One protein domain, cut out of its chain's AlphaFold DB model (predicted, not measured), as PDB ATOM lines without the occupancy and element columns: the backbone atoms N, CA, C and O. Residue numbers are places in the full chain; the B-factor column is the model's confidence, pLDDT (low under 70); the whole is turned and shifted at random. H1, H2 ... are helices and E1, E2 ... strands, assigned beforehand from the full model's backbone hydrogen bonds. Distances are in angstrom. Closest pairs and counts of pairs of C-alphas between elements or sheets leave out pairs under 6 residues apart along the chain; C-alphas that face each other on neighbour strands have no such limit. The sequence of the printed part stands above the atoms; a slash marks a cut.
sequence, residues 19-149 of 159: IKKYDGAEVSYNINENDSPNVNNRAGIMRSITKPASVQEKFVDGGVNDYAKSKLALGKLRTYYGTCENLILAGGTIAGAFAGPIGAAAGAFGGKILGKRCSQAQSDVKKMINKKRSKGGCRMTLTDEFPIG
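This is residues 19 to 149 of the 159 residues of an uncharacterized protein of Levilactobacillus brevis (UniProt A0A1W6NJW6). A strongly twisted slab of six antiparallel strands is covered on one face by three helices, H2, H3 and H4, while its other face bears no named helix. H2 and H4, the two longest helices, run side by side in opposite ways, and the shorter H3 is over E4; the tiny H1 only grazes the sheet, and the loop of residues 33 to 45 reaches far away from the body between E1 and E2. The printed part has 131 residues with four named helices and six named strands, in the order H1, E1, E2, E3, E4, H2, H3, H4, E5, E6, and the sheet runs E2, E1, E3, E4, E5, E6. The class is mixed, helices and strands, and the whole is compact, with a radius of gyration of the C-alphas of 13.6 A and spans of 39 by 34 by 27 A.

H1, residues 19 to 22, only grazes the sheet. E1, residues 26 to 32, is staggered: its residues 26 to 29 pair with E3, residues 55 to 60, and its residues 30 to 32 with E2, residues 46 to 48. E1 and E2 form a hairpin, with N 30 and O 48 2.8 A apart, within hydrogen-bond range; across E1 and E3, N 27 and O 57 are 2.8 A apart. E3 and E4, residues 63 to 68, form a hairpin, with N 58 and O 65 at 2.8 A. H2, residues 71 to 89, is on the sheet at a height of 7.1 A, over E3, and runs slantwise to the strands, at 47 degrees to E3 on the local plane. H3, residues 101 to 109, is on the same face as H2, at a height of 9.2 A over the sheet; it lies over E4 and runs slantwise, at 36 degrees on the local plane. The closest C-alphas of H3 and H1 are those of Pro 101 and Tyr 22, 6.9 A apart: close but not clearly touching. H4, residues 111 to 130, is on the same face too, at a height of 8.2 A, and touches H2 at a shallow tilt of 25 degrees, opposite ways, the closest C-alphas being those of Gly 115 and Glu 85, 4.4 A apart. H4 runs along the strands, at 19 degrees to E5, residues 136 to 141, on the local plane. E4 and E5 are antiparallel, with N 66 and O 138 2.9 A apart. E5 and E6, residues 145 to 148, form a hairpin, with N 139 and O 146 at 2.8 A. In H2, H3 and H4 every O i to N i+4 pair is within hydrogen-bond range; H1 is too short for such a pair, and its one O i to N i+3 pair is within range.

H1 begins at C-alpha 19, (123.614, 161.073, 158.928). From first to last C-alpha E1 measures 18.7 A, E3 16.1 A, E4 16.5 A and E5 17.0 A. H2 measures 27.6 A from C-alpha 71 at (152.082, 171.754, 160.746), H3 11.8 A and H4 28.3 A. E6 ends at C-alpha 148, (143.132, 160.151, 162.638).

The two C-alphas farthest apart, those of Lys 20 and Pro 37, are 40.2 A apart. The printed part has no cut. The links from E1 to E2, 13 residues, and from H2 to H3, 11 residues, are long. The mean pLDDT of the printed part is 76.8, and residues 33 to 46, 89 to 100 and 103 to 108 are under 70.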
ATOM      1  N   ILE A  19     122.492 161.958 159.255       73.62
ATOM      2  CA  ILE A  19     123.614 161.073 158.928       73.62
ATOM      3  C   ILE A  19     123.549 160.698 157.450       73.62
ATOM      4  O   ILE A  19     124.512 160.934 156.736       73.62
ATOM      5  N   LYS A  20     122.405 160.212 156.961       77.00
ATOM      6  CA  LYS A  20     122.232 159.817 155.558       77.00
ATOM      7  C   LYS A  20     122.362 160.994 154.584       77.00
ATOM      8  O   LYS A  20     122.875 160.815 153.487       77.00
ATOM      9  N   LYS A  21     121.899 162.188 154.966       77.94
ATOM     10  CA  LYS A  21     121.969 163.400 154.134       77.94
ATOM     11  C   LYS A  21     123.395 163.921 153.976       77.94
ATOM     12  O   LYS A  21     123.735 164.427 152.911       77.94
ATOM     13  N   TYR A  22     124.185 163.857 155.043       74.19
ATOM     14  CA  TYR A  22     125.533 164.411 155.069       74.19
ATOM     15  C   TYR A  22     126.619 163.356 154.882       74.19
ATOM     16  O   TYR A  22     127.766 163.742 154.715       74.19
ATOM     17  N   ASP A  23     126.304 162.059 154.862       79.75
ATOM     18  CA  ASP A  23     127.303 161.015 154.635       79.75
ATOM     19  C   ASP A  23     128.058 161.220 153.316       79.75
ATOM     20  O   ASP A  23     127.480 161.464 152.258       79.75
ATOM     21  N   GLY A  24     129.385 161.188 153.402       78.44
ATOM     22  CA  GLY A  24     130.280 161.497 152.295       78.44
ATOM     23  C   GLY A  24     130.470 162.990 152.010       78.44
ATOM     24  O   GLY A  24     131.346 163.313 151.205       78.44
ATOM     25  N   ALA A  25     129.734 163.899 152.663       83.12
ATOM     26  CA  ALA A  25     129.912 165.338 152.487       83.12
ATOM     27  C   ALA A  25     131.329 165.746 152.895       83.12
ATOM     28  O   ALA A  25     131.755 165.516 154.026       83.12
ATOM     29  N   GLU A  26     132.048 166.371 151.968       86.75
ATOM     30  CA  GLU A  26     133.423 166.815 152.157       86.75
ATOM     31  C   GLU A  26     133.530 168.311 151.884       86.75
ATOM     32  O   GLU A  26     132.911 168.852 150.967       86.75
ATOM     33  N   VAL A  27     134.365 168.983 152.664       84.94
ATOM     34  CA  VAL A  27     134.760 170.360 152.413       84.94
ATOM     35  C   VAL A  27     136.256 170.506 152.643       84.94
ATOM     36  O   VAL A  27     136.829 170.050 153.630       84.94
ATOM     37  N   SER A  28     136.910 171.164 151.696       87.00
ATOM     38  CA  SER A  28     138.307 171.566 151.804       87.00
ATOM     39  C   SER A  28     138.351 173.068 152.046       87.00
ATOM     40  O   SER A  28     137.786 173.833 151.265       87.00
ATOM     41  N   TYR A  29     139.002 173.493 153.124       83.12
ATOM     42  CA  TYR A  29     139.008 174.889 153.549       83.12
ATOM     43  C   TYR A  29     140.355 175.295 154.145       83.12
ATOM     44  O   TYR A  29     141.203 174.477 154.508       83.12
ATOM     45  N   ASN A  30     140.547 176.601 154.223       83.31
ATOM     46  CA  ASN A  30     141.567 177.248 155.015       83.31
ATOM     47  C   ASN A  30     140.952 177.769 156.305       83.31
ATOM     48  O   ASN A  30     139.815 178.239 156.325       83.31
ATOM     49  N   ILE A  31     141.730 177.681 157.375       78.94
ATOM     50  CA  ILE A  31     141.402 178.296 158.651       78.94
ATOM     51  C   ILE A  31     142.113 179.649 158.686       78.94
ATOM     52  O   ILE A  31     143.350 179.713 158.691       78.94
ATOM     53  N   ASN A  32     141.330 180.722 158.660       74.38
ATOM     54  CA  ASN A  32     141.827 182.079 158.808       74.38
ATOM     55  C   ASN A  32     141.575 182.516 160.248       74.38
ATOM     56  O   ASN A  32     140.432 182.582 160.703       74.38
ATOM     57  N   GLU A  33     142.659 182.771 160.966       64.44
ATOM     58  CA  GLU A  33     142.617 183.445 162.256       64.44
ATOM     59  C   GLU A  33     142.569 184.942 161.920       64.44
ATOM     60  O   GLU A  33     143.497 185.470 161.314       64.44
ATOM     61  N   ASN A  34     141.437 185.604 162.178       54.31
ATOM     62  CA  ASN A  34     141.395 187.059 162.086       54.31
ATOM     63  C   ASN A  34     142.095 187.611 163.330       54.31
ATOM     64  O   ASN A  34     141.536 187.540 164.421       54.31
ATOM     65  N   ASP A  35     143.273 188.208 163.161       43.78
ATOM     66  CA  ASP A  35     144.023 188.882 164.233       43.78
ATOM     67  C   ASP A  35     143.360 190.190 164.723       43.78
ATOM     68  O   ASP A  35     143.986 190.970 165.431       43.78
ATOM     69  N   SER A  36     142.109 190.491 164.345       38.09
ATOM     70  CA  SER A  36     141.472 191.764 164.707       38.09
ATOM     71  C   SER A  36     141.038 191.779 166.183       38.09
ATOM     72  O   SER A  36     140.089 191.080 166.537       38.09
ATOM     73  N   PRO A  37     141.636 192.633 167.041       38.88
ATOM     74  CA  PRO A  37     141.326 192.735 168.470       38.88
ATOM     75  C   PRO A  37     140.036 193.530 168.751       38.88
ATOM     76  O   PRO A  37     139.825 194.022 169.858       38.88
ATOM     77  N   ASN A  38     139.167 193.712 167.752       40.69
ATOM     78  CA  ASN A  38     137.966 194.517 167.912       40.69
ATOM     79  C   ASN A  38     136.853 193.661 168.528       40.69
ATOM     80  O   ASN A  38     136.184 192.895 167.841       40.69
ATOM     81  N   VAL A  39     136.655 193.821 169.836       44.00
ATOM     82  CA  VAL A  39     135.623 193.172 170.668       44.00
ATOM     83  C   VAL A  39     134.184 193.303 170.139       44.00
ATOM     84  O   VAL A  39     133.321 192.529 170.542       44.00
ATOM     85  N   ASN A  40     133.932 194.207 169.186       42.78
ATOM     86  CA  ASN A  40     132.623 194.382 168.545       42.78
ATOM     87  C   ASN A  40     132.450 193.571 167.249       42.78
ATOM     88  O   ASN A  40     131.342 193.474 166.726       42.78
ATOM     89  N   ASN A  41     133.523 192.968 166.731       42.72
ATOM     90  CA  ASN A  41     133.517 192.142 165.531       42.72
ATOM     91  C   ASN A  41     134.025 190.757 165.937       42.72
ATOM     92  O   ASN A  41     135.229 190.523 165.952       42.72
ATOM     93  N   ARG A  42     133.099 189.897 166.393       42.78
ATOM     94  CA  ARG A  42     133.357 188.581 167.013       42.78
ATOM     95  C   ARG A  42     134.648 187.954 166.478       42.78
ATOM     96  O   ARG A  42     134.665 187.499 165.336       42.78
ATOM     97  N   ALA A  43     135.699 187.951 167.303       42.59
ATOM     98  CA  ALA A  43     136.971 187.291 167.035       42.59
ATOM     99  C   ALA A  43     136.697 185.803 166.787       42.59
ATOM    100  O   ALA A  43     136.554 185.000 167.707       42.59
ATOM    101  N   GLY A  44     136.483 185.471 165.523       52.50
ATOM    102  CA  GLY A  44     136.007 184.179 165.083       52.50
ATOM    103  C   GLY A  44     136.991 183.631 164.081       52.50
ATOM    104  O   GLY A  44     137.386 184.314 163.135       52.50
ATOM    105  N   ILE A  45     137.379 182.382 164.287       59.34
ATOM    106  CA  ILE A  45     138.038 181.622 163.245       59.34
ATOM    107  C   ILE A  45     137.079 181.517 162.058       59.34
ATOM    108  O   ILE A  45     135.973 180.994 162.192       59.34
ATOM    109  N   MET A  46     137.501 182.028 160.901       63.41
ATOM    110  CA  MET A  46     136.728 181.964 159.664       63.41
ATOM    111  C   MET A  46     137.244 180.830 158.787       63.41
ATOM    112  O   MET A  46     138.422 180.776 158.422       63.41
ATOM    113  N   ARG A  47     136.331 179.936 158.403       72.06
ATOM    114  CA  ARG A  47     136.573 178.958 157.343       72.06
ATOM    115  C   ARG A  47     136.512 179.682 155.999       72.06
ATOM    116  O   ARG A  47     135.522 180.336 155.687       72.06
ATOM    117  N   SER A  48     137.560 179.557 155.197       74.25
ATOM    118  CA  SER A  48     137.623 180.096 153.837       74.25
ATOM    119  C   SER A  48     137.738 178.954 152.836       74.25
ATOM    120  O   SER A  48     138.666 178.151 152.911       74.25
ATOM    121  N   ILE A  49     136.816 178.874 151.878       74.75
ATOM    122  CA  ILE A  49     136.848 177.874 150.801       74.75
ATOM    123  C   ILE A  49     137.741 178.407 149.671       74.75
ATOM    124  O   ILE A  49     137.281 178.793 148.602       74.75
ATOM    125  N   THR A  50     139.042 178.497 149.940       72.19
ATOM    126  CA  THR A  50     140.069 178.951 148.989       72.19
ATOM    127  C   THR A  50     141.068 177.833 148.703       72.19
ATOM    128  O   THR A  50     141.285 176.943 149.527       72.19
ATOM    129  N   LYS A  51     141.672 177.853 147.508       72.12
ATOM    130  CA  LYS A  51     142.703 176.888 147.097       72.12
ATOM    131  C   LYS A  51     144.095 177.549 147.114       72.12
ATOM    132  O   LYS A  51     144.188 178.706 146.718       72.12
ATOM    133  N   PRO A  52     145.163 176.826 147.508       76.44
ATOM    134  CA  PRO A  52     145.149 175.462 148.040       76.44
ATOM    135  C   PRO A  52     144.575 175.409 149.468       76.44
ATOM    136  O   PRO A  52     144.823 176.292 150.284       76.44
ATOM    137  N   ALA A  53     143.796 174.365 149.760       81.88
ATOM    138  CA  ALA A  53     143.182 174.164 151.070       81.88
ATOM    139  C   ALA A  53     144.136 173.449 152.036       81.88
ATOM    140  O   ALA A  53     144.775 172.453 151.677       81.88
ATOM    141  N   SER A  54     144.186 173.933 153.272       85.56
ATOM    142  CA  SER A  54     145.075 173.440 154.328       85.56
ATOM    143  C   SER A  54     144.428 172.405 155.254       85.56
ATOM    144  O   SER A  54     145.148 171.598 155.853       85.56
ATOM    145  N   VAL A  55     143.094 172.371 155.320       88.00
ATOM    146  CA  VAL A  55     142.300 171.416 156.103       88.00
ATOM    147  C   VAL A  55     141.242 170.755 155.219       88.00
ATOM    148  O   VAL A  55     140.695 171.367 154.298       88.00
ATOM    149  N   GLN A  56     140.982 169.481 155.483       90.25
ATOM    150  CA  GLN A  56     139.895 168.705 154.901       90.25
ATOM    151  C   GLN A  56     138.963 168.233 156.003       90.25
ATOM    152  O   GLN A  56     139.430 167.662 156.981       90.25
ATOM    153  N   GLU A  57     137.670 168.426 155.810       89.25
ATOM    154  CA  GLU A  57     136.628 167.929 156.699       89.25
ATOM    155  C   GLU A  57     135.694 167.025 155.907       89.25
ATOM    156  O   GLU A  57     135.291 167.382 154.800       89.25
ATOM    157  N   LYS A  58     135.343 165.867 156.459       88.94
ATOM    158  CA  LYS A  58     134.439 164.918 155.819       88.94
ATOM    159  C   LYS A  58     133.506 164.274 156.827       88.94
ATOM    160  O   LYS A  58     133.962 163.772 157.849       88.94
ATOM    161  N   PHE A  59     132.218 164.233 156.526       84.62
ATOM    162  CA  PHE A  59     131.271 163.419 157.278       84.62
ATOM    163  C   PHE A  59     131.298 161.987 156.733       84.62
ATOM    164  O   PHE A  59     131.150 161.777 155.530       84.62
ATOM    165  N   VAL A  60     131.513 161.001 157.596       83.06
ATOM    166  CA  VAL A  60     131.510 159.581 157.227       83.06
ATOM    167  C   VAL A  60     130.913 158.759 158.361       83.06
ATOM    168  O   VAL A  60     131.441 158.807 159.476       83.06
ATOM    169  N   ASP A  61     129.876 157.972 158.085       79.75
ATOM    170  CA  ASP A  61     129.223 157.038 159.017       79.75
ATOM    171  C   ASP A  61     128.908 157.688 160.381       79.75
ATOM    172  O   ASP A  61     129.333 157.209 161.435       79.75
ATOM    173  N   GLY A  62     128.248 158.848 160.378       76.50
ATOM    174  CA  GLY A  62     127.861 159.532 161.620       76.50
ATOM    175  C   GLY A  62     129.008 160.180 162.404       76.50
ATOM    176  O   GLY A  62     128.818 160.560 163.560       76.50
ATOM    177  N   GLY A  63     130.189 160.315 161.794       82.50
ATOM    178  CA  GLY A  63     131.328 161.027 162.366       82.50
ATOM    179  C   GLY A  63     131.917 162.064 161.421       82.50
ATOM    180  O   GLY A  63     131.972 161.845 160.215       82.50
ATOM    181  N   VAL A  64     132.400 163.171 161.975       88.19
ATOM    182  CA  VAL A  64     133.125 164.217 161.252       88.19
ATOM    183  C   VAL A  64     134.615 163.979 161.399       88.19
ATOM    184  O   VAL A  64     135.134 163.907 162.509       88.19
ATOM    185  N   ASN A  65     135.295 163.862 160.271       91.25
ATOM    186  CA  ASN A  65     136.732 163.717 160.172       91.25
ATOM    187  C   ASN A  65     137.331 165.038 159.726       91.25
ATOM    188  O   ASN A  65     137.141 165.426 158.580       91.25
ATOM    189  N   ASP A  66     138.108 165.670 160.586       90.25
ATOM    190  CA  ASP A  66     138.860 166.884 160.291       90.25
ATOM    191  C   ASP A  66     140.344 166.551 160.193       90.25
ATOM    192  O   ASP A  66     140.902 165.930 161.097       90.25
ATOM    193  N   TYR A  67     141.008 166.960 159.114       92.75
ATOM    194  CA  TYR A  67     142.397 166.615 158.828       92.75
ATOM    195  C   TYR A  67     143.203 167.804 158.302       92.75
ATOM    196  O   TYR A  67     142.965 168.318 157.208       92.75
ATOM    197  N   ALA A  68     144.222 168.195 159.060       91.88
ATOM    198  CA  ALA A  68     145.189 169.216 158.696       91.88
ATOM    199  C   ALA A  68     146.348 168.628 157.879       91.88
ATOM    200  O   ALA A  68     147.010 167.672 158.295       91.88
ATOM    201  N   LYS A  69     146.642 169.245 156.730       90.94
ATOM    202  CA  LYS A  69     147.667 168.779 155.776       90.94
ATOM    203  C   LYS A  69     149.081 169.293 156.060       90.94
ATOM    204  O   LYS A  69     150.023 168.858 155.404       90.94
ATOM    205  N   SER A  70     149.237 170.220 157.002       89.50
ATOM    206  CA  SER A  70     150.526 170.822 157.353       89.50
ATOM    207  C   SER A  70     150.609 171.160 158.842       89.50
ATOM    208  O   SER A  70     149.593 171.264 159.527       89.50
ATOM    209  N   LYS A  71     151.829 171.389 159.342       87.62
ATOM    210  CA  LYS A  71     152.082 171.754 160.746       87.62
ATOM    211  C   LYS A  71     151.380 173.060 161.133       87.62
ATOM    212  O   LYS A  71     150.827 173.161 162.222       87.62
ATOM    213  N   LEU A  72     151.372 174.037 160.221       86.44
ATOM    214  CA  LEU A  72     150.655 175.299 160.405       86.44
ATOM    215  C   LEU A  72     149.141 175.062 160.484       86.44
ATOM    216  O   LEU A  72     148.481 175.566 161.387       86.44
ATOM    217  N   ALA A  73     148.602 174.250 159.572       85.75
ATOM    218  CA  ALA A  73     147.187 173.896 159.561       85.75
ATOM    219  C   ALA A  73     146.770 173.137 160.828       85.75
ATOM    220  O   ALA A  73     145.666 173.328 161.318       85.75
ATOM    221  N   LEU A  74     147.666 172.319 161.386       86.56
ATOM    222  CA  LEU A  74     147.439 171.584 162.627       86.56
ATOM    223  C   LEU A  74     147.322 172.539 163.827       86.56
ATOM    224  O   LEU A  74     146.428 172.382 164.654       86.56
ATOM    225  N   GLY A  75     148.176 173.567 163.889       84.94
ATOM    226  CA  GLY A  75     148.068 174.643 164.882       84.94
ATOM    227  C   GLY A  75     146.736 175.386 164.793       84.94
ATOM    228  O   GLY A  75     146.057 175.558 165.803       84.94
ATOM    229  N   LYS A  76     146.319 175.730 163.573       85.38
ATOM    230  CA  LYS A  76     145.035 176.388 163.304       85.38
ATOM    231  C   LYS A  76     143.833 175.502 163.642       85.38
ATOM    232  O   LYS A  76     142.856 175.985 164.207       85.38
ATOM    233  N   LEU A  77     143.917 174.199 163.363       85.44
ATOM    234  CA  LEU A  77     142.878 173.223 163.707       85.44
ATOM    235  C   LEU A  77     142.696 173.104 165.229       85.44
ATOM    236  O   LEU A  77     141.571 173.047 165.714       85.44
ATOM    237  N   ARG A  78     143.792 173.156 166.001       88.25
ATOM    238  CA  ARG A  78     143.731 173.233 167.470       88.25
ATOM    239  C   ARG A  78     142.964 174.473 167.931       88.25
ATOM    240  O   ARG A  78     142.115 174.363 168.810       88.25
ATOM    241  N   THR A  79     143.291 175.649 167.388       83.12
ATOM    242  CA  THR A  79     142.612 176.899 167.765       83.12
ATOM    243  C   THR A  79     141.133 176.847 167.373       83.12
ATOM    244  O   THR A  79     140.286 177.227 168.176       83.12
ATOM    245  N   TYR A  80     140.815 176.291 166.198       82.44
ATOM    246  CA  TYR A  80     139.444 176.106 165.717       82.44
ATOM    247  C   TYR A  80     138.581 175.327 166.703       82.44
ATOM    248  O   TYR A  80     137.519 175.812 167.080       82.44
ATOM    249  N   TYR A  81     139.068 174.193 167.207       84.50
ATOM    250  CA  TYR A  81     138.335 173.424 168.212       84.50
ATOM    251  C   TYR A  81     138.124 174.170 169.532       84.50
ATOM    252  O   TYR A  81     137.044 174.064 170.108       84.50
ATOM    253  N   GLY A  82     139.091 174.976 169.977       80.88
ATOM    254  CA  GLY A  82     138.900 175.828 171.156       80.88
ATOM    255  C   GLY A  82     137.848 176.916 170.936       80.88
ATOM    256  O   GLY A  82     137.055 177.217 171.827       80.88
ATOM    257  N   THR A  83     137.771 177.478 169.727       77.25
ATOM    258  CA  THR A  83     136.681 178.391 169.356       77.25
ATOM    259  C   THR A  83     135.335 177.665 169.287       77.25
ATOM    260  O   THR A  83     134.345 178.228 169.756       77.25
ATOM    261  N   CYS A  84     135.279 176.428 168.768       75.12
ATOM    262  CA  CYS A  84     134.068 175.596 168.811       75.12
ATOM    263  C   CYS A  84     133.576 175.426 170.244       75.12
ATOM    264  O   CYS A  84     132.426 175.738 170.538       75.12
ATOM    265  N   GLU A  85     134.450 174.956 171.132       78.44
ATOM    266  CA  GLU A  85     134.133 174.729 172.539       78.44
ATOM    267  C   GLU A  85     133.571 176.003 173.181       78.44
ATOM    268  O   GLU A  85     132.461 175.983 173.711       78.44
ATOM    269  N   ASN A  86     134.275 177.130 173.049       74.62
ATOM    270  CA  ASN A  86     133.864 178.396 173.656       74.62
ATOM    271  C   ASN A  86     132.525 178.917 173.121       74.62
ATOM    272  O   ASN A  86     131.679 179.335 173.910       74.62
ATOM    273  N   LEU A  87     132.304 178.893 171.802       72.00
ATOM    274  CA  LEU A  87     131.051 179.379 171.208       72.00
ATOM    275  C   LEU A  87     129.855 178.520 171.617       72.00
ATOM    276  O   LEU A  87     128.774 179.045 171.886       72.00
ATOM    277  N   ILE A  88     130.061 177.208 171.690       72.62
ATOM    278  CA  ILE A  88     129.032 176.255 172.084       72.62
ATOM    279  C   ILE A  88     128.712 176.381 173.579       72.62
ATOM    280  O   ILE A  88     127.539 176.387 173.955       72.62
ATOM    281  N   LEU A  89     129.732 176.510 174.435       68.69
ATOM    282  CA  LEU A  89     129.558 176.702 175.878       68.69
ATOM    283  C   LEU A  89     128.924 178.056 176.215       68.69
ATOM    284  O   LEU A  89     128.128 178.134 177.147       68.69
ATOM    285  N   ALA A  90     129.208 179.100 175.434       67.94
ATOM    286  CA  ALA A  90     128.599 180.422 175.580       67.94
ATOM    287  C   ALA A  90     127.124 180.484 175.122       67.94
ATOM    288  O   ALA A  90     126.528 181.559 175.134       67.94
ATOM    289  N   GLY A  91     126.530 179.363 174.690       59.44
ATOM    290  CA  GLY A  91     125.153 179.316 174.185       59.44
ATOM    291  C   GLY A  91     124.971 179.999 172.826       59.44
ATOM    292  O   GLY A  91     123.849 180.328 172.444       59.44
ATOM    293  N   GLY A  92     126.063 180.245 172.098       57.22
ATOM    294  CA  GLY A  92     126.043 180.937 170.818       57.22
ATOM    295  C   GLY A  92     125.502 180.072 169.679       57.22
ATOM    296  O   GLY A  92     125.742 178.867 169.604       57.22
ATOM    297  N   THR A  93     124.805 180.708 168.737       51.88
ATOM    298  CA  THR A  93     124.350 180.056 167.505       51.88
ATOM    299  C   THR A  93     125.545 179.686 166.625       51.88
ATOM    300  O   THR A  93     126.282 180.541 166.137       51.88
ATOM    301  N   ILE A  94     125.694 178.388 166.376       55.31
ATOM    302  CA  ILE A  94     126.792 177.751 165.628       55.31
ATOM    303  C   ILE A  94     126.697 178.044 164.105       55.31
ATOM    304  O   ILE A  94     127.656 177.863 163.355       55.31
ATOM    305  N   ALA A  95     125.551 178.559 163.644       44.72
ATOM    306  CA  ALA A  95     125.140 178.621 162.238       44.72
ATOM    307  C   ALA A  95     126.043 179.444 161.292       44.72
ATOM    308  O   ALA A  95     126.004 179.210 160.089       44.72
ATOM    309  N   GLY A  96     126.853 180.381 161.800       44.34
ATOM    310  CA  GLY A  96     127.724 181.223 160.962       44.34
ATOM    311  C   GLY A  96     129.196 180.797 160.909       44.34
ATOM    312  O   GLY A  96     129.834 180.924 159.870       44.34
ATOM    313  N   ALA A  97     129.746 180.282 162.014       49.62
ATOM    314  CA  ALA A  97     131.184 180.006 162.139       49.62
ATOM    315  C   ALA A  97     131.583 178.585 161.685       49.62
ATOM    316  O   ALA A  97     132.747 178.330 161.381       49.62
ATOM    317  N   PHE A  98     130.614 177.669 161.595       59.25
ATOM    318  CA  PHE A  98     130.847 176.229 161.423       59.25
ATOM    319  C   PHE A  98     130.178 175.649 160.172       59.25
ATOM    320  O   PHE A  98     129.763 174.493 160.164       59.25
ATOM    321  N   ALA A  99     130.059 176.431 159.098       59.84
ATOM    322  CA  ALA A  99     129.459 175.960 157.850       59.84
ATOM    323  C   ALA A  99     130.219 174.736 157.293       59.84
ATOM    324  O   ALA A  99     131.409 174.839 157.007       59.84
ATOM    325  N   GLY A 100     129.539 173.591 157.156       66.56
ATOM    326  CA  GLY A 100     130.116 172.323 156.687       66.56
ATOM    327  C   GLY A 100     129.658 171.100 157.501       66.56
ATOM    328  O   GLY A 100     128.764 171.226 158.345       66.56
ATOM    329  N   PRO A 101     130.250 169.916 157.262       71.75
ATOM    330  CA  PRO A 101     130.039 168.696 158.047       71.75
ATOM    331  C   PRO A 101     130.026 168.871 159.573       71.75
ATOM    332  O   PRO A 101     129.182 168.272 160.238       71.75
ATOM    333  N   ILE A 102     130.898 169.703 160.150       72.19
ATOM    334  CA  ILE A 102     130.910 169.941 161.607       72.19
ATOM    335  C   ILE A 102     129.704 170.757 162.100       72.19
ATOM    336  O   ILE A 102     129.202 170.515 163.194       72.19
ATOM    337  N   GLY A 103     129.171 171.668 161.281       69.06
ATOM    338  CA  GLY A 103     127.926 172.382 161.570       69.06
ATOM    339  C   GLY A 103     126.710 171.464 161.487       69.06
ATOM    340  O   GLY A 103     125.806 171.558 162.316       69.06
ATOM    341  N   ALA A 104     126.711 170.514 160.546       67.62
ATOM    342  CA  ALA A 104     125.701 169.456 160.503       67.62
ATOM    343  C   ALA A 104     125.783 168.556 161.749       67.62
ATOM    344  O   ALA A 104     124.763 168.260 162.374       67.62
ATOM    345  N   ALA A 105     126.997 168.194 162.168       66.69
ATOM    346  CA  ALA A 105     127.230 167.471 163.414       66.69
ATOM    347  C   ALA A 105     126.813 168.263 164.657       66.69
ATOM    348  O   ALA A 105     126.357 167.667 165.621       66.69
ATOM    349  N   ALA A 106     126.892 169.593 164.645       67.94
ATOM    350  CA  ALA A 106     126.390 170.413 165.742       67.94
ATOM    351  C   ALA A 106     124.875 170.294 165.929       67.94
ATOM    352  O   ALA A 106     124.402 170.197 167.063       67.94
ATOM    353  N   GLY A 107     124.130 170.259 164.821       66.19
ATOM    354  CA  GLY A 107     122.694 169.985 164.835       66.19
ATOM    355  C   GLY A 107     122.376 168.561 165.295       66.19
ATOM    356  O   GLY A 107     121.445 168.369 166.067       66.19
ATOM    357  N   ALA A 108     123.175 167.574 164.875       66.88
ATOM    358  CA  ALA A 108     122.936 166.162 165.188       66.88
ATOM    359  C   ALA A 108     123.379 165.745 166.604       66.88
ATOM    360  O   ALA A 108     122.698 164.967 167.260       66.88
ATOM    361  N   PHE A 109     124.528 166.227 167.083       71.12
ATOM    362  CA  PHE A 109     125.098 165.840 168.380       71.12
ATOM    363  C   PHE A 109     124.547 166.681 169.531       71.12
ATOM    364  O   PHE A 109     124.626 166.281 170.691       71.12
ATOM    365  N   GLY A 110     124.002 167.857 169.222       70.50
ATOM    366  CA  GLY A 110     123.664 168.864 170.212       70.50
ATOM    367  C   GLY A 110     124.910 169.567 170.756       70.50
ATOM    368  O   GLY A 110     126.005 169.002 170.843       70.50
ATOM    369  N   GLY A 111     124.735 170.829 171.158       70.56
ATOM    370  CA  GLY A 111     125.841 171.692 171.577       70.56
ATOM    371  C   GLY A 111     126.717 171.057 172.661       70.56
ATOM    372  O   GLY A 111     127.911 170.889 172.467       70.56
ATOM    373  N   LYS A 112     126.144 170.597 173.779       73.62
ATOM    374  CA  LYS A 112     126.939 170.071 174.910       73.62
ATOM    375  C   LYS A 112     127.865 168.907 174.533       73.62
ATOM    376  O   LYS A 112     128.999 168.860 175.006       73.62
ATOM    377  N   ILE A 113     127.400 167.978 173.691       79.31
ATOM    378  CA  ILE A 113     128.223 166.846 173.245       79.31
ATOM    379  C   ILE A 113     129.304 167.347 172.296       79.31
ATOM    380  O   ILE A 113     130.474 167.049 172.526       79.31
ATOM    381  N   LEU A 114     128.949 168.154 171.289       78.62
ATOM    382  CA  LEU A 114     129.931 168.690 170.348       78.62
ATOM    383  C   LEU A 114     131.012 169.516 171.061       78.62
ATOM    384  O   LEU A 114     132.188 169.311 170.794       78.62
ATOM    385  N   GLY A 115     130.642 170.371 172.019       78.44
ATOM    386  CA  GLY A 115     131.597 171.148 172.815       78.44
ATOM    387  C   GLY A 115     132.600 170.255 173.551       78.44
ATOM    388  O   GLY A 115     133.805 170.489 173.477       78.44
ATOM    389  N   LYS A 116     132.126 169.160 174.166       84.12
ATOM    390  CA  LYS A 116     133.005 168.154 174.782       84.12
ATOM    391  C   LYS A 116     133.936 167.502 173.755       84.12
ATOM    392  O   LYS A 116     135.120 167.349 174.041       84.12
ATOM    393  N   ARG A 117     133.438 167.135 172.568       87.69
ATOM    394  CA  ARG A 117     134.268 166.543 171.499       87.69
ATOM    395  C   ARG A 117     135.313 167.525 170.983       87.69
ATOM    396  O   ARG A 117     136.459 167.131 170.807       87.69
ATOM    397  N   CYS A 118     134.962 168.796 170.819       85.31
ATOM    398  CA  CYS A 118     135.913 169.833 170.434       85.31
ATOM    399  C   CYS A 118     137.008 170.018 171.494       85.31
ATOM    400  O   CYS A 118     138.179 170.085 171.138       85.31
ATOM    401  N   SER A 119     136.658 169.994 172.782       87.31
ATOM    402  CA  SER A 119     137.635 170.031 173.882       87.31
ATOM    403  C   SER A 119     138.623 168.849 173.825       87.31
ATOM    404  O   SER A 119     139.843 169.024 173.915       87.31
ATOM    405  N   GLN A 120     138.114 167.630 173.597       89.56
ATOM    406  CA  GLN A 120     138.943 166.425 173.446       89.56
ATOM    407  C   GLN A 120     139.853 166.520 172.209       89.56
ATOM    408  O   GLN A 120     141.075 166.390 172.330       89.56
ATOM    409  N   ALA A 121     139.290 166.905 171.064       88.44
ATOM    410  CA  ALA A 121     140.029 167.079 169.821       88.44
ATOM    411  C   ALA A 121     141.104 168.173 169.925       88.44
ATOM    412  O   ALA A 121     142.219 168.011 169.427       88.44
ATOM    413  N   GLN A 122     140.829 169.277 170.626       90.25
ATOM    414  CA  GLN A 122     141.823 170.309 170.920       90.25
ATOM    415  C   GLN A 122     143.004 169.734 171.710       90.25
ATOM    416  O   GLN A 122     144.165 170.033 171.399       90.25
ATOM    417  N   SER A 123     142.724 168.923 172.732       91.00
ATOM    418  CA  SER A 123     143.746 168.257 173.545       91.00
ATOM    419  C   SER A 123     144.597 167.305 172.704       91.00
ATOM    420  O   SER A 123     145.829 167.337 172.781       91.00
ATOM    421  N   ASP A 124     143.973 166.516 171.836       91.88
ATOM    422  CA  ASP A 124     144.671 165.538 171.007       91.88
ATOM    423  C   ASP A 124     145.497 166.188 169.895       91.88
ATOM    424  O   ASP A 124     146.668 165.837 169.714       91.88
ATOM    425  N   VAL A 125     144.987 167.234 169.243       90.50
ATOM    426  CA  VAL A 125     145.792 168.037 168.311       90.50
ATOM    427  C   VAL A 125     146.957 168.718 169.041       90.50
ATOM    428  O   VAL A 125     148.077 168.737 168.523       90.50
ATOM    429  N   LYS A 126     146.763 169.214 170.272       91.00
ATOM    430  CA  LYS A 126     147.863 169.759 171.091       91.00
ATOM    431  C   LYS A 126     148.939 168.700 171.359       91.00
ATOM    432  O   LYS A 126     150.126 169.002 171.224       91.00
ATOM    433  N   LYS A 127     148.561 167.453 171.667       92.06
ATOM    434  CA  LYS A 127     149.516 166.336 171.806       92.06
ATOM    435  C   LYS A 127     150.253 166.050 170.493       92.06
ATOM    436  O   LYS A 127     151.468 165.860 170.527       92.06
ATOM    437  N   MET A 128     149.571 166.078 169.344       91.25
ATOM    438  CA  MET A 128     150.211 165.890 168.030       91.25
ATOM    439  C   MET A 128     151.254 166.967 167.734       91.25
ATOM    440  O   MET A 128     152.343 166.656 167.245       91.25
ATOM    441  N   ILE A 129     150.939 168.224 168.055       90.44
ATOM    442  CA  ILE A 129     151.867 169.352 167.915       90.44
ATOM    443  C   ILE A 129     153.086 169.145 168.820       90.44
ATOM    444  O   ILE A 129     154.219 169.263 168.349       90.44
ATOM    445  N   ASN A 130     152.871 168.771 170.085       90.88
ATOM    446  CA  ASN A 130     153.951 168.498 171.040       90.88
ATOM    447  C   ASN A 130     154.862 167.351 170.572       90.88
ATOM    448  O   ASN A 130     156.079 167.424 170.734       90.88
ATOM    449  N   LYS A 131     154.298 166.331 169.912       91.00
ATOM    450  CA  LYS A 131     155.044 165.234 169.273       91.00
ATOM    451  C   LYS A 131     155.596 165.571 167.882       91.00
ATOM    452  O   LYS A 131     156.043 164.685 167.161       91.00
ATOM    453  N   LYS A 132     155.605 166.853 167.503       90.00
ATOM    454  CA  LYS A 132     156.177 167.379 166.253       90.00
ATOM    455  C   LYS A 132     155.586 166.748 164.984       90.00
ATOM    456  O   LYS A 132     156.271 166.681 163.962       90.00
ATOM    457  N   ARG A 133     154.316 166.324 165.004       88.94
ATOM    458  CA  ARG A 133     153.660 165.828 163.786       88.94
ATOM    459  C   ARG A 133     153.554 166.928 162.730       88.94
ATOM    460  O   ARG A 133     153.294 168.090 163.036       88.94
ATOM    461  N   SER A 134     153.745 166.544 161.470       88.62
ATOM    462  CA  SER A 134     153.650 167.441 160.312       88.62
ATOM    463  C   SER A 134     152.229 167.576 159.759       88.62
ATOM    464  O   SER A 134     151.960 168.507 159.007       88.62
ATOM    465  N   LYS A 135     151.337 166.648 160.113       91.00
ATOM    466  CA  LYS A 135     149.938 166.547 159.683       91.00
ATOM    467  C   LYS A 135     149.169 165.658 160.660       91.00
ATOM    468  O   LYS A 135     149.785 164.876 161.389       91.00
ATOM    469  N   GLY A 136     147.850 165.763 160.674       92.25
ATOM    470  CA  GLY A 136     147.013 165.024 161.616       92.25
ATOM    471  C   GLY A 136     145.618 165.609 161.718       92.25
ATOM    472  O   GLY A 136     145.316 166.624 161.094       92.25
ATOM    473  N   GLY A 137     144.762 164.957 162.487       92.56
ATOM    474  CA  GLY A 137     143.360 165.322 162.555       92.56
ATOM    475  C   GLY A 137     142.602 164.537 163.606       92.56
ATOM    476  O   GLY A 137     143.162 163.615 164.194       92.56
ATOM    477  N   CYS A 138     141.328 164.849 163.789       92.81
ATOM    478  CA  CYS A 138     140.457 164.135 164.719       92.81
ATOM    479  C   CYS A 138     139.195 163.660 164.003       92.81
ATOM    480  O   CYS A 138     138.694 164.320 163.093       92.81
ATOM    481  N   ARG A 139     138.689 162.505 164.426       92.44
ATOM    482  CA  ARG A 139     137.350 162.027 164.107       92.44
ATOM    483  C   ARG A 139     136.469 162.241 165.323       92.44
ATOM    484  O   ARG A 139     136.767 161.718 166.390       92.44
ATOM    485  N   MET A 140     135.373 162.966 165.140       89.56
ATOM    486  CA  MET A 140     134.364 163.214 166.164       89.56
ATOM    487  C   MET A 140     133.067 162.512 165.802       89.56
ATOM    488  O   MET A 140     132.545 162.668 164.703       89.56
ATOM    489  N   THR A 141     132.518 161.772 166.749       84.88
ATOM    490  CA  THR A 141     131.206 161.129 166.669       84.88
ATOM    491  C   THR A 141     130.374 161.554 167.879       84.88
ATOM    492  O   THR A 141     130.874 162.206 168.802       84.88
ATOM    493  N   LEU A 142     129.103 161.151 167.919       74.88
ATOM    494  CA  LEU A 142     128.257 161.367 169.094       74.88
ATOM    495  C   LEU A 142     128.890 160.760 170.365       74.88
ATOM    496  O   LEU A 142     128.909 161.379 171.434       74.88
ATOM    497  N   THR A 143     129.447 159.556 170.253       78.62
ATOM    498  CA  THR A 143     129.904 158.750 171.394       78.62
ATOM    499  C   THR A 143     131.396 158.862 171.668       78.62
ATOM    500  O   THR A 143     131.792 158.729 172.827       78.62
ATOM    501  N   ASP A 144     132.196 159.207 170.665       82.94
ATOM    502  CA  ASP A 144     133.652 159.176 170.770       82.94
ATOM    503  C   ASP A 144     134.363 160.274 169.979       82.94
ATOM    504  O   ASP A 144     133.840 160.795 168.990       82.94
ATOM    505  N   GLU A 145     135.581 160.590 170.406       90.38
ATOM    506  CA  GLU A 145     136.540 161.414 169.669       90.38
ATOM    507  C   GLU A 145     137.899 160.722 169.683       90.38
ATOM    508  O   GLU A 145     138.315 160.203 170.719       90.38
ATOM    509  N   PHE A 146     138.568 160.674 168.532       92.25
ATOM    510  CA  PHE A 146     139.902 160.095 168.450       92.25
ATOM    511  C   PHE A 146     140.741 160.649 167.292       92.25
ATOM    512  O   PHE A 146     140.214 161.037 166.244       92.25
ATOM    513  N   PRO A 147     142.078 160.595 167.408       92.50
ATOM    514  CA  PRO A 147     142.995 161.047 166.373       92.50
ATOM    515  C   PRO A 147     142.964 160.176 165.118       92.50
ATOM    516  O   PRO A 147     142.926 158.947 165.192       92.50
ATOM    517  N   ILE A 148     143.108 160.805 163.952       92.94
ATOM    518  CA  ILE A 148     143.132 160.151 162.638       92.94
ATOM    519  C   ILE A 148     144.378 160.511 161.819       92.94
ATOM    520  O   ILE A 148     144.919 161.615 161.887       92.94
ATOM    521  N   GLY A 149     144.834 159.554 161.005       89.44
ATOM    522  CA  GLY A 149     145.984 159.714 160.104       89.44
ATOM    523  C   GLY A 149     145.640 160.227 158.702       89.44
ATOM    524  O   GLY A 149     146.545 160.609 157.959       89.44
TER     525      GLY A 149